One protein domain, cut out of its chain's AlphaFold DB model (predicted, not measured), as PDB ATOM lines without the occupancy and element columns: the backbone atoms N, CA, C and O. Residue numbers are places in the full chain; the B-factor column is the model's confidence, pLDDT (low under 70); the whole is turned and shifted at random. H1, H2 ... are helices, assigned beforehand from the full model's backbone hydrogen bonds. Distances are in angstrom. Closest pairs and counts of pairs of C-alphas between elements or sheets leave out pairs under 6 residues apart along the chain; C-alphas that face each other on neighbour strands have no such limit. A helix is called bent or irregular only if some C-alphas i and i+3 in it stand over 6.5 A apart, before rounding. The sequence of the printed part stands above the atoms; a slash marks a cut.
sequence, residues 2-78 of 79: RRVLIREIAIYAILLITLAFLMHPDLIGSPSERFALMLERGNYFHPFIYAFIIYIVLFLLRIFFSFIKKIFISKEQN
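AT A GLANCE: This is residues 2 to 78 of the 79 residues of an uncharacterized protein of hydrothermal vent metagenome (UniProt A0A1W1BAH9). Two helices meet in a lopsided open V: H4, very long, makes the longest axis, and H1 slants away from it after meeting it near the first turns of H4. At the closed end of the V, the very short H2 and the short H3 form a small head that brings the backbone round from H1 to H4, while residues 2 to 7 of H1 and residues 60 to 78, of which 60 to 76 belong to H4, stick out as free arms. The printed part has 77 residues with four named helices, H1, H2, H3 and H4 in that order, and no named strand; the class is all helix. The whole is extended, with a radius of gyration of the C-alphas of 18.2 A and spans of 62 by 23 by 20 A.

IN THESE COORDINATES: H1 runs from residue 2 to residue 23, from C-alpha 2 at (-19.525, -15.102, 6.788) to C-alpha 23 at (-23.665, -30.208, -20.130), 31.1 A. H2, residues 25 to 28, is neither bent nor irregular, but only just: C-alphas 25 and 28 are 6.1 A apart. H3, residues 31 to 40, is 14.3 A long. H4, residues 46 to 76, is 45.5 A long and ends with C-alpha 76 at (-50.736, -25.450, 15.013).

HOW THE PARTS SIT: H1 and H4 touch, with 13 pairs of C-alphas within 8 A; the closest are those of Leu 16 and Ala 51, 5.1 A apart. H4 touches H1 with residues 47 to 55 alone. The two run opposite ways at a steep tilt of 54 degrees. H1 and H2 are close but not clearly touching, their closest C-alphas being those of Phe 21 and Leu 27, 6.6 A apart. H2 and H3 are also close but not clearly touching, with the C-alphas of Leu 27 and Arg 34 closest at 6.4 A. H3 is apart from H1 and from H4, and H2 is apart from H4. In H1, H3 and H4 every O i to N i+4 pair is within hydrogen-bond range; H2 is too short for such a pair, and its one O i to N i+3 pair is within range.

THE WHOLE: The C-alphas of Glu 33 and Asn 78 are the two farthest apart, at 61.9 A. Without the stretches that stand free, residues 2 to 7, 28 to 33 and 60 to 78, the body has 46 residues and spans 32 by 18 by 14 A. The links H1 to H2, H2 to H3 and H3 to H4 are tight, and the printed part has no cut. The mean pLDDT of the printed part is 91.4, and residues 74 to 78 are under 70.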
ATOM      1  N   ARG A   2     -20.610 -14.321   7.438       91.81
ATOM      2  CA  ARG A   2     -19.525 -15.102   6.788       91.81
ATOM      3  C   ARG A   2     -19.864 -16.580   6.532       91.81
ATOM      4  O   ARG A   2     -19.697 -17.053   5.419       91.81
ATOM      5  N   ARG A   3     -20.394 -17.296   7.532       94.06
ATOM      6  CA  ARG A   3     -20.790 -18.715   7.387       94.06
ATOM      7  C   ARG A   3     -21.895 -18.936   6.346       94.06
ATOM      8  O   ARG A   3     -21.871 -19.935   5.644       94.06
ATOM      9  N   VAL A   4     -22.840 -17.999   6.240       92.69
ATOM     10  CA  VAL A   4     -23.934 -18.064   5.258       92.69
ATOM     11  C   VAL A   4     -23.385 -17.845   3.853       92.69
ATOM     12  O   VAL A   4     -23.681 -18.634   2.969       92.69
ATOM     13  N   LEU A   5     -22.521 -16.841   3.670       94.00
ATOM     14  CA  LEU A   5     -21.869 -16.586   2.383       94.00
ATOM     15  C   LEU A   5     -21.043 -17.787   1.917       94.00
ATOM     16  O   LEU A   5     -21.215 -18.232   0.791       94.00
ATOM     17  N   ILE A   6     -20.207 -18.357   2.793       96.44
ATOM     18  CA  ILE A   6     -19.409 -19.552   2.469       96.44
ATOM     19  C   ILE A   6     -20.315 -20.712   2.045       96.44
ATOM     20  O   ILE A   6     -20.020 -21.390   1.066       96.44
ATOM     21  N   ARG A   7     -21.431 -20.921   2.753       95.19
ATOM     22  CA  ARG A   7     -22.392 -21.966   2.406       95.19
ATOM     23  C   ARG A   7     -23.001 -21.741   1.025       95.19
ATOM     24  O   ARG A   7     -23.030 -22.674   0.236       95.19
ATOM     25  N   GLU A   8     -23.484 -20.539   0.722       94.19
ATOM     26  CA  GLU A   8     -24.099 -20.274  -0.585       94.19
ATOM     27  C   GLU A   8     -23.072 -20.336  -1.728       94.19
ATOM     28  O   GLU A   8     -23.382 -20.882  -2.783       94.19
ATOM     29  N   ILE A   9     -21.831 -19.883  -1.502       94.94
ATOM     30  CA  ILE A   9     -20.725 -20.053  -2.460       94.94
ATOM     31  C   ILE A   9     -20.455 -21.540  -2.705       94.94
ATOM     32  O   ILE A   9     -20.308 -21.947  -3.853       94.94
ATOM     33  N   ALA A  10     -20.426 -22.364  -1.653       96.69
ATOM     34  CA  ALA A  10     -20.233 -23.805  -1.792       96.69
ATOM     35  C   ALA A  10     -21.384 -24.467  -2.567       96.69
ATOM     36  O   ALA A  10     -21.124 -25.258  -3.470       96.69
ATOM     37  N   ILE A  11     -22.643 -24.112  -2.274       95.00
ATOM     38  CA  ILE A  11     -23.815 -24.611  -3.018       95.00
ATOM     39  C   ILE A  11     -23.701 -24.239  -4.497       95.00
ATOM     40  O   ILE A  11     -23.897 -25.092  -5.359       95.00
ATOM     41  N   TYR A  12     -23.361 -22.985  -4.794       95.00
ATOM     42  CA  TYR A  12     -23.196 -22.514  -6.164       95.00
ATOM     43  C   TYR A  12     -22.046 -23.224  -6.887       95.00
ATOM     44  O   TYR A  12     -22.216 -23.656  -8.021       95.00
ATOM     45  N   ALA A  13     -20.894 -23.387  -6.231       96.25
ATOM     46  CA  ALA A  13     -19.736 -24.071  -6.802       96.25
ATOM     47  C   ALA A  13     -20.046 -25.539  -7.126       96.25
ATOM     48  O   ALA A  13     -19.724 -26.002  -8.216       96.25
ATOM     49  N   ILE A  14     -20.724 -26.249  -6.218       97.06
ATOM     50  CA  ILE A  14     -21.171 -27.628  -6.455       97.06
ATOM     51  C   ILE A  14     -22.133 -27.667  -7.643       97.06
ATOM     52  O   ILE A  14     -21.928 -28.450  -8.566       97.06
ATOM     53  N   LEU A  15     -23.140 -26.790  -7.662       96.12
ATOM     54  CA  LEU A  15     -24.120 -26.722  -8.744       96.12
ATOM     55  C   LEU A  15     -23.456 -26.445 -10.101       96.12
ATOM     56  O   LEU A  15     -23.788 -27.096 -11.087       96.12
ATOM     57  N   LEU A  16     -22.505 -25.509 -10.141       96.31
ATOM     58  CA  LEU A  16     -21.737 -25.174 -11.334       96.31
ATOM     59  C   LEU A  16     -20.950 -26.380 -11.845       96.31
ATOM     60  O   LEU A  16     -21.033 -26.683 -13.029       96.31
ATOM     61  N   ILE A  17     -20.221 -27.075 -10.971       95.00
ATOM     62  CA  ILE A  17     -19.430 -28.252 -11.348       95.00
ATOM     63  C   ILE A  17     -20.348 -29.361 -11.871       95.00
ATOM     64  O   ILE A  17     -20.100 -29.913 -12.941       95.00
ATOM     65  N   THR A  18     -21.436 -29.656 -11.154       95.19
ATOM     66  CA  THR A  18     -22.411 -30.671 -11.568       95.19
ATOM     67  C   THR A  18     -23.017 -30.335 -12.927       95.19
ATOM     68  O   THR A  18     -23.012 -31.178 -13.820       95.19
ATOM     69  N   LEU A  19     -23.503 -29.108 -13.120       94.88
ATOM     70  CA  LEU A  19     -24.099 -28.695 -14.388       94.88
ATOM     71  C   LEU A  19     -23.066 -28.646 -15.517       94.88
ATOM     72  O   LEU A  19     -23.382 -29.063 -16.625       94.88
ATOM     73  N   ALA A  20     -21.841 -28.188 -15.256       93.69
ATOM     74  CA  ALA A  20     -20.777 -28.163 -16.254       93.69
ATOM     75  C   ALA A  20     -20.464 -29.572 -16.772       93.69
ATOM     76  O   ALA A  20     -20.398 -29.753 -17.983       93.69
ATOM     77  N   PHE A  21     -20.357 -30.572 -15.889       93.88
ATOM     78  CA  PHE A  21     -20.148 -31.963 -16.304       93.88
ATOM     79  C   PHE A  21     -21.375 -32.597 -16.965       93.88
ATOM     80  O   PHE A  21     -21.218 -33.395 -17.883       93.88
ATOM     81  N   LEU A  22     -22.592 -32.239 -16.540       94.00
ATOM     82  CA  LEU A  22     -23.815 -32.706 -17.201       94.00
ATOM     83  C   LEU A  22     -23.956 -32.139 -18.620       94.00
ATOM     84  O   LEU A  22     -24.402 -32.848 -19.518       94.00
ATOM     85  N   MET A  23     -23.591 -30.872 -18.824       92.00
ATOM     86  CA  MET A  23     -23.665 -30.208 -20.130       92.00
ATOM     87  C   MET A  23     -22.490 -30.575 -21.043       92.00
ATOM     88  O   MET A  23     -22.676 -30.688 -22.252       92.00
ATOM     89  N   HIS A  24     -21.298 -30.769 -20.474       93.25
ATOM     90  CA  HIS A  24     -20.059 -31.063 -21.200       93.25
ATOM     91  C   HIS A  24     -19.363 -32.278 -20.584       93.25
ATOM     92  O   HIS A  24     -18.373 -32.128 -19.860       93.25
ATOM     93  N   PRO A  25     -19.858 -33.498 -20.850       92.62
ATOM     94  CA  PRO A  25     -19.248 -34.718 -20.319       92.62
ATOM     95  C   PRO A  25     -17.808 -34.920 -20.817       92.62
ATOM     96  O   PRO A  25     -16.988 -35.540 -20.143       92.62
ATOM     97  N   ASP A  26     -17.467 -34.343 -21.969       92.38
ATOM     98  CA  ASP A  26     -16.125 -34.353 -22.543       92.38
ATOM     99  C   ASP A  26     -15.102 -33.533 -21.741       92.38
ATOM    100  O   ASP A  26     -13.906 -33.743 -21.913       92.38
ATOM    101  N   LEU A  27     -15.528 -32.705 -20.774       91.81
ATOM    102  CA  LEU A  27     -14.611 -32.087 -19.802       91.81
ATOM    103  C   LEU A  27     -13.812 -33.118 -18.986       91.81
ATOM    104  O   LEU A  27     -12.764 -32.772 -18.449       91.81
ATOM    105  N   ILE A  28     -14.289 -34.362 -18.874       92.38
ATOM    106  CA  ILE A  28     -13.584 -35.437 -18.160       92.38
ATOM    107  C   ILE A  28     -12.411 -35.978 -18.993       92.38
ATOM    108  O   ILE A  28     -11.374 -36.327 -18.433       92.38
ATOM    109  N   GLY A  29     -12.573 -36.057 -20.317       92.38
ATOM    110  CA  GLY A  29     -11.603 -36.685 -21.222       92.38
ATOM    111  C   GLY A  29     -10.705 -35.693 -21.959       92.38
ATOM    112  O   GLY A  29      -9.497 -35.898 -22.035       92.38
ATOM    113  N   SER A  30     -11.276 -34.605 -22.476       94.12
ATOM    114  CA  SER A  30     -10.574 -33.591 -23.269       94.12
ATOM    115  C   SER A  30     -10.953 -32.158 -22.849       94.12
ATOM    116  O   SER A  30     -11.455 -31.361 -23.648       94.12
ATOM    117  N   PRO A  31     -10.674 -31.763 -21.588       92.19
ATOM    118  CA  PRO A  31     -11.063 -30.454 -21.061       92.19
ATOM    119  C   PRO A  31     -10.528 -29.286 -21.896       92.19
ATOM    120  O   PRO A  31     -11.261 -28.333 -22.158       92.19
ATOM    121  N   SER A  32      -9.275 -29.362 -22.352       94.44
ATOM    122  CA  SER A  32      -8.639 -28.301 -23.143       94.44
ATOM    123  C   SER A  32      -9.357 -28.045 -24.470       94.44
ATOM    124  O   SER A  32      -9.563 -26.891 -24.839       94.44
ATOM    125  N   GLU A  33      -9.782 -29.103 -25.164       94.81
ATOM    126  CA  GLU A  33     -10.508 -28.996 -26.435       94.81
ATOM    127  C   GLU A  33     -11.877 -28.358 -26.224       94.81
ATOM    128  O   GLU A  33     -12.255 -27.428 -26.938       94.81
ATOM    129  N   ARG A  34     -12.598 -28.788 -25.183       93.81
ATOM    130  CA  ARG A  34     -13.882 -28.191 -24.817       93.81
ATOM    131  C   ARG A  34     -13.744 -26.708 -24.481       93.81
ATOM    132  O   ARG A  34     -14.558 -25.907 -24.940       93.81
ATOM    133  N   PHE A  35     -12.729 -26.317 -23.708       92.25
ATOM    134  CA  PHE A  35     -12.485 -24.904 -23.407       92.25
ATOM    135  C   PHE A  35     -12.141 -24.093 -24.659       92.25
ATOM    136  O   PHE A  35     -12.691 -23.005 -24.825       92.25
ATOM    137  N   ALA A  36     -11.310 -24.625 -25.560       94.44
ATOM    138  CA  ALA A  36     -10.994 -23.976 -26.831       94.44
ATOM    139  C   ALA A  36     -12.252 -23.772 -27.693       94.44
ATOM    140  O   ALA A  36     -12.510 -22.659 -28.144       94.44
ATOM    141  N   LEU A  37     -13.091 -24.805 -27.821       94.19
ATOM    142  CA  LEU A  37     -14.368 -24.736 -28.539       94.19
ATOM    143  C   LEU A  37     -15.329 -23.712 -27.925       94.19
ATOM    144  O   LEU A  37     -16.038 -23.006 -28.644       94.19
ATOM    145  N   MET A  38     -15.385 -23.628 -26.595       93.94
ATOM    146  CA  MET A  38     -16.236 -22.650 -25.914       93.94
ATOM    147  C   MET A  38     -15.736 -21.214 -26.088       93.94
ATOM    148  O   MET A  38     -16.536 -20.280 -26.185       93.94
ATOM    149  N   LEU A  39     -14.416 -21.031 -26.126       94.50
ATOM    150  CA  LEU A  39     -13.798 -19.737 -26.376       94.50
ATOM    151  C   LEU A  39     -14.040 -19.285 -27.820       94.50
ATOM    152  O   LEU A  39     -14.482 -18.158 -28.028       94.50
ATOM    153  N   GLU A  40     -13.836 -20.175 -28.794       96.00
ATOM    154  CA  GLU A  40     -14.086 -19.922 -30.219       96.00
ATOM    155  C   GLU A  40     -15.544 -19.520 -30.474       96.00
ATOM    156  O   GLU A  40     -15.827 -18.571 -31.200       96.00
ATOM    157  N   ARG A  41     -16.486 -20.199 -29.811       93.88
ATOM    158  CA  ARG A  41     -17.922 -19.904 -29.915       93.88
ATOM    159  C   ARG A  41     -18.369 -18.707 -29.072       93.88
ATOM    160  O   ARG A  41     -19.565 -18.426 -29.019       93.88
ATOM    161  N   GLY A  42     -17.451 -18.042 -28.365       92.94
ATOM    162  CA  GLY A  42     -17.750 -16.910 -27.484       92.94
ATOM    163  C   GLY A  42     -18.688 -17.253 -26.322       92.94
ATOM    164  O   GLY A  42     -19.273 -16.359 -25.716       92.94
ATOM    165  N   ASN A  43     -18.863 -18.537 -26.002       91.56
ATOM    166  CA  ASN A  43     -19.867 -19.000 -25.052       91.56
ATOM    167  C   ASN A  43     -19.263 -19.547 -23.754       91.56
ATOM    168  O   ASN A  43     -19.993 -20.107 -22.952       91.56
ATOM    169  N   TYR A  44     -17.979 -19.349 -23.468       89.69
ATOM    170  CA  TYR A  44     -17.313 -19.860 -22.256       89.69
ATOM    171  C   TYR A  44     -17.976 -19.491 -20.913       89.69
ATOM    172  O   TYR A  44     -17.799 -20.201 -19.924       89.69
ATOM    173  N   PHE A  45     -18.775 -18.423 -20.865       91.25
ATOM    174  CA  PHE A  45     -19.530 -18.042 -19.669       91.25
ATOM    175  C   PHE A  45     -20.841 -18.802 -19.467       91.25
ATOM    176  O   PHE A  45     -21.410 -18.738 -18.375       91.25
ATOM    177  N   HIS A  46     -21.343 -19.518 -20.474       92.62
ATOM    178  CA  HIS A  46     -22.668 -20.122 -20.385       92.62
ATOM    179  C   HIS A  46     -22.829 -21.065 -19.176       92.62
ATOM    180  O   HIS A  46     -23.852 -20.931 -18.508       92.62
ATOM    181  N   PRO A  47     -21.857 -21.915 -18.765       92.50
ATOM    182  CA  PRO A  47     -22.063 -22.794 -17.613       92.50
ATOM    183  C   PRO A  47     -22.306 -22.011 -16.316       92.50
ATOM    184  O   PRO A  47     -23.129 -22.413 -15.497       92.50
ATOM    185  N   PHE A  48     -21.662 -20.848 -16.170       93.00
ATOM    186  CA  PHE A  48     -21.873 -19.936 -15.044       93.00
ATOM    187  C   PHE A  48     -23.274 -19.327 -15.073       93.00
ATOM    188  O   PHE A  48     -23.964 -19.325 -14.059       93.00
ATOM    189  N   ILE A  49     -23.723 -18.848 -16.233       94.19
ATOM    190  CA  ILE A  49     -25.055 -18.245 -16.383       94.19
ATOM    191  C   ILE A  49     -26.148 -19.282 -16.093       94.19
ATOM    192  O   ILE A  49     -27.076 -19.004 -15.334       94.19
ATOM    193  N   TYR A  50     -26.016 -20.497 -16.633       93.31
ATOM    194  CA  TYR A  50     -26.951 -21.592 -16.366       93.31
ATOM    195  C   TYR A  50     -26.982 -21.954 -14.877       93.31
ATOM    196  O   TYR A  50     -28.062 -22.021 -14.288       93.31
ATOM    197  N   ALA A  51     -25.818 -22.117 -14.242       94.38
ATOM    198  CA  ALA A  51     -25.741 -22.372 -12.806       94.38
ATOM    199  C   ALA A  51     -26.392 -21.249 -11.984       94.38
ATOM    200  O   ALA A  51     -27.117 -21.524 -11.032       94.38
ATOM    201  N   PHE A  52     -26.207 -19.987 -12.371       94.62
ATOM    202  CA  PHE A  52     -26.825 -18.837 -11.712       94.62
ATOM    203  C   PHE A  52     -28.345 -18.832 -11.807       94.62
ATOM    204  O   PHE A  52     -29.019 -18.670 -10.787       94.62
ATOM    205  N   ILE A  53     -28.894 -19.082 -12.993       95.88
ATOM    206  CA  ILE A  53     -30.344 -19.161 -13.191       95.88
ATOM    207  C   ILE A  53     -30.933 -20.289 -12.337       95.88
ATOM    208  O   ILE A  53     -31.879 -20.065 -11.581       95.88
ATOM    209  N   ILE A  54     -30.346 -21.487 -12.393       95.44
ATOM    210  CA  ILE A  54     -30.818 -22.632 -11.605       95.44
ATOM    211  C   ILE A  54     -30.685 -22.356 -10.102       95.44
ATOM    212  O   ILE A  54     -31.606 -22.643  -9.338       95.44
ATOM    213  N   TYR A  55     -29.586 -21.741  -9.664       95.62
ATOM    214  CA  TYR A  55     -29.404 -21.349  -8.271       95.62
ATOM    215  C   TYR A  55     -30.498 -20.381  -7.796       95.62
ATOM    216  O   TYR A  55     -31.049 -20.588  -6.712       95.62
ATOM    217  N   ILE A  56     -30.858 -19.368  -8.599       95.69
ATOM    218  CA  ILE A  56     -31.964 -18.450  -8.286       95.69
ATOM    219  C   ILE A  56     -33.275 -19.221  -8.145       95.69
ATOM    220  O   ILE A  56     -33.985 -19.025  -7.161       95.69
ATOM    221  N   VAL A  57     -33.586 -20.128  -9.074       96.50
ATOM    222  CA  VAL A  57     -34.806 -20.948  -9.004       96.50
ATOM    223  C   VAL A  57     -34.838 -21.758  -7.704       96.50
ATOM    224  O   VAL A  57     -35.818 -21.700  -6.962       96.50
ATOM    225  N   LEU A  58     -33.747 -22.445  -7.358       94.25
ATOM    226  CA  LEU A  58     -33.645 -23.210  -6.110       94.25
ATOM    227  C   LEU A  58     -33.742 -22.321  -4.864       94.25
ATOM    228  O   LEU A  58     -34.276 -22.735  -3.834       94.25
ATOM    229  N   PHE A  59     -33.212 -21.103  -4.924       93.69
ATOM    230  CA  PHE A  59     -33.323 -20.130  -3.845       93.69
ATOM    231  C   PHE A  59     -34.770 -19.652  -3.655       93.69
ATOM    232  O   PHE A  59     -35.265 -19.649  -2.526       93.69
ATOM    233  N   LEU A  60     -35.481 -19.341  -4.741       96.38
ATOM    234  CA  LEU A  60     -36.899 -18.973  -4.701       96.38
ATOM    235  C   LEU A  60     -37.764 -20.114  -4.155       96.38
ATOM    236  O   LEU A  60     -38.624 -19.874  -3.309       96.38
ATOM    237  N   LEU A  61     -37.489 -21.361  -4.547       95.75
ATOM    238  CA  LEU A  61     -38.160 -22.535  -3.984       95.75
ATOM    239  C   LEU A  61     -37.905 -22.669  -2.476       95.75
ATOM    240  O   LEU A  61     -38.845 -22.878  -1.710       95.75
ATOM    241  N   ARG A  62     -36.658 -22.487  -2.016       93.75
ATOM    242  CA  ARG A  62     -36.326 -22.491  -0.578       93.75
ATOM    243  C   ARG A  62     -37.120 -21.433   0.188       93.75
ATOM    244  O   ARG A  62     -37.627 -21.722   1.274       93.75
ATOM    245  N   ILE A  63     -37.256 -20.234  -0.376       94.12
ATOM    246  CA  ILE A  63     -38.068 -19.163   0.208       94.12
ATOM    247  C   ILE A  63     -39.538 -19.587   0.268       94.12
ATOM    248  O   ILE A  63     -40.142 -19.533   1.337       94.12
ATOM    249  N   PHE A  64     -40.091 -20.065  -0.845       95.88
ATOM    250  CA  PHE A  64     -41.481 -20.500  -0.952       95.88
ATOM    251  C   PHE A  64     -41.842 -21.574   0.086       95.88
ATOM    252  O   PHE A  64     -42.793 -21.403   0.851       95.88
ATOM    253  N   PHE A  65     -41.040 -22.636   0.204       94.38
ATOM    254  CA  PHE A  65     -41.255 -23.676   1.215       94.38
ATOM    255  C   PHE A  65     -41.112 -23.152   2.645       94.38
ATOM    256  O   PHE A  65     -41.863 -23.561   3.530       94.38
ATOM    257  N   SER A  66     -40.185 -22.220   2.884       93.00
ATOM    258  CA  SER A  66     -40.032 -21.591   4.200       93.00
ATOM    259  C   SER A  66     -41.272 -20.779   4.584       93.00
ATOM    260  O   SER A  66     -41.716 -20.843   5.733       93.00
ATOM    261  N   PHE A  67     -41.874 -20.072   3.622       93.25
ATOM    262  CA  PHE A  67     -43.138 -19.365   3.821       93.25
ATOM    263  C   PHE A  67     -44.291 -20.326   4.122       93.25
ATOM    264  O   PHE A  67     -44.991 -20.127   5.115       93.25
ATOM    265  N   ILE A  68     -44.454 -21.393   3.331       94.06
ATOM    266  CA  ILE A  68     -45.497 -22.405   3.565       94.06
ATOM    267  C   ILE A  68     -45.351 -23.011   4.961       94.06
ATOM    268  O   ILE A  68     -46.316 -23.047   5.725       94.06
ATOM    269  N   LYS A  69     -44.136 -23.431   5.330       92.19
ATOM    270  CA  LYS A  69     -43.855 -24.018   6.644       92.19
ATOM    271  C   LYS A  69     -44.230 -23.062   7.777       92.19
ATOM    272  O   LYS A  69     -44.837 -23.491   8.754       92.19
ATOM    273  N   LYS A  70     -43.921 -21.768   7.642       90.50
ATOM    274  CA  LYS A  70     -44.282 -20.751   8.641       90.50
ATOM    275  C   LYS A  70     -45.799 -20.613   8.800       90.50
ATOM    276  O   LYS A  70     -46.276 -20.545   9.927       90.50
ATOM    277  N   ILE A  71     -46.550 -20.610   7.697       89.69
ATOM    278  CA  ILE A  71     -48.018 -20.516   7.723       89.69
ATOM    279  C   ILE A  71     -48.638 -21.751   8.392       89.69
ATOM    280  O   ILE A  71     -49.546 -21.609   9.208       89.69
ATOM    281  N   PHE A  72     -48.145 -22.953   8.080       86.62
ATOM    282  CA  PHE A  72     -48.669 -24.195   8.656       86.62
ATOM    283  C   PHE A  72     -48.338 -24.343  10.146       86.62
ATOM    284  O   PHE A  72     -49.244 -24.583  10.937       86.62
ATOM    285  N   ILE A  73     -47.087 -24.101  10.554       79.81
ATOM    286  CA  ILE A  73     -46.689 -24.160  11.974       79.81
ATOM    287  C   ILE A  73     -47.431 -23.100  12.800       79.81
ATOM    288  O   ILE A  73     -47.860 -23.367  13.920       79.81
ATOM    289  N   SER A  74     -47.649 -21.902  12.247       63.31
ATOM    290  CA  SER A  74     -48.387 -20.838  12.940       63.31
ATOM    291  C   SER A  74     -49.865 -21.167  13.183       63.31
ATOM    292  O   SER A  74     -50.482 -20.537  14.044       63.31
ATOM    293  N   LYS A  75     -50.451 -22.111  12.435       59.75
ATOM    294  CA  LYS A  75     -51.819 -22.596  12.675       59.75
ATOM    295  C   LYS A  75     -51.889 -23.655  13.773       59.75
ATOM    296  O   LYS A  75     -52.943 -23.807  14.376       59.75
ATOM    297  N   GLU A  76     -50.797 -24.366  14.028       58.62
ATOM    298  CA  GLU A  76     -50.736 -25.450  15.013       58.62
ATOM    299  C   GLU A  76     -50.520 -24.934  16.444       58.62
ATOM    300  O   GLU A  76     -50.957 -25.570  17.387       58.62
ATOM    301  N   GLN A  77     -49.927 -23.743  16.612       57.53
ATOM    302  CA  GLN A  77     -49.755 -23.101  17.928       57.53
ATOM    303  C   GLN A  77     -50.926 -22.202  18.373       57.53
ATOM    304  O   GLN A  77     -50.916 -21.710  19.496       57.53
ATOM    305  N   ASN A  78     -51.913 -21.961  17.503       53.22
ATOM    306  CA  ASN A  78     -53.131 -21.183  17.798       53.22
ATOM    307  C   ASN A  78     -54.390 -22.070  17.897       53.22
ATOM    308  O   ASN A  78     -55.512 -21.565  17.830       53.22
TER     309      ASN A  78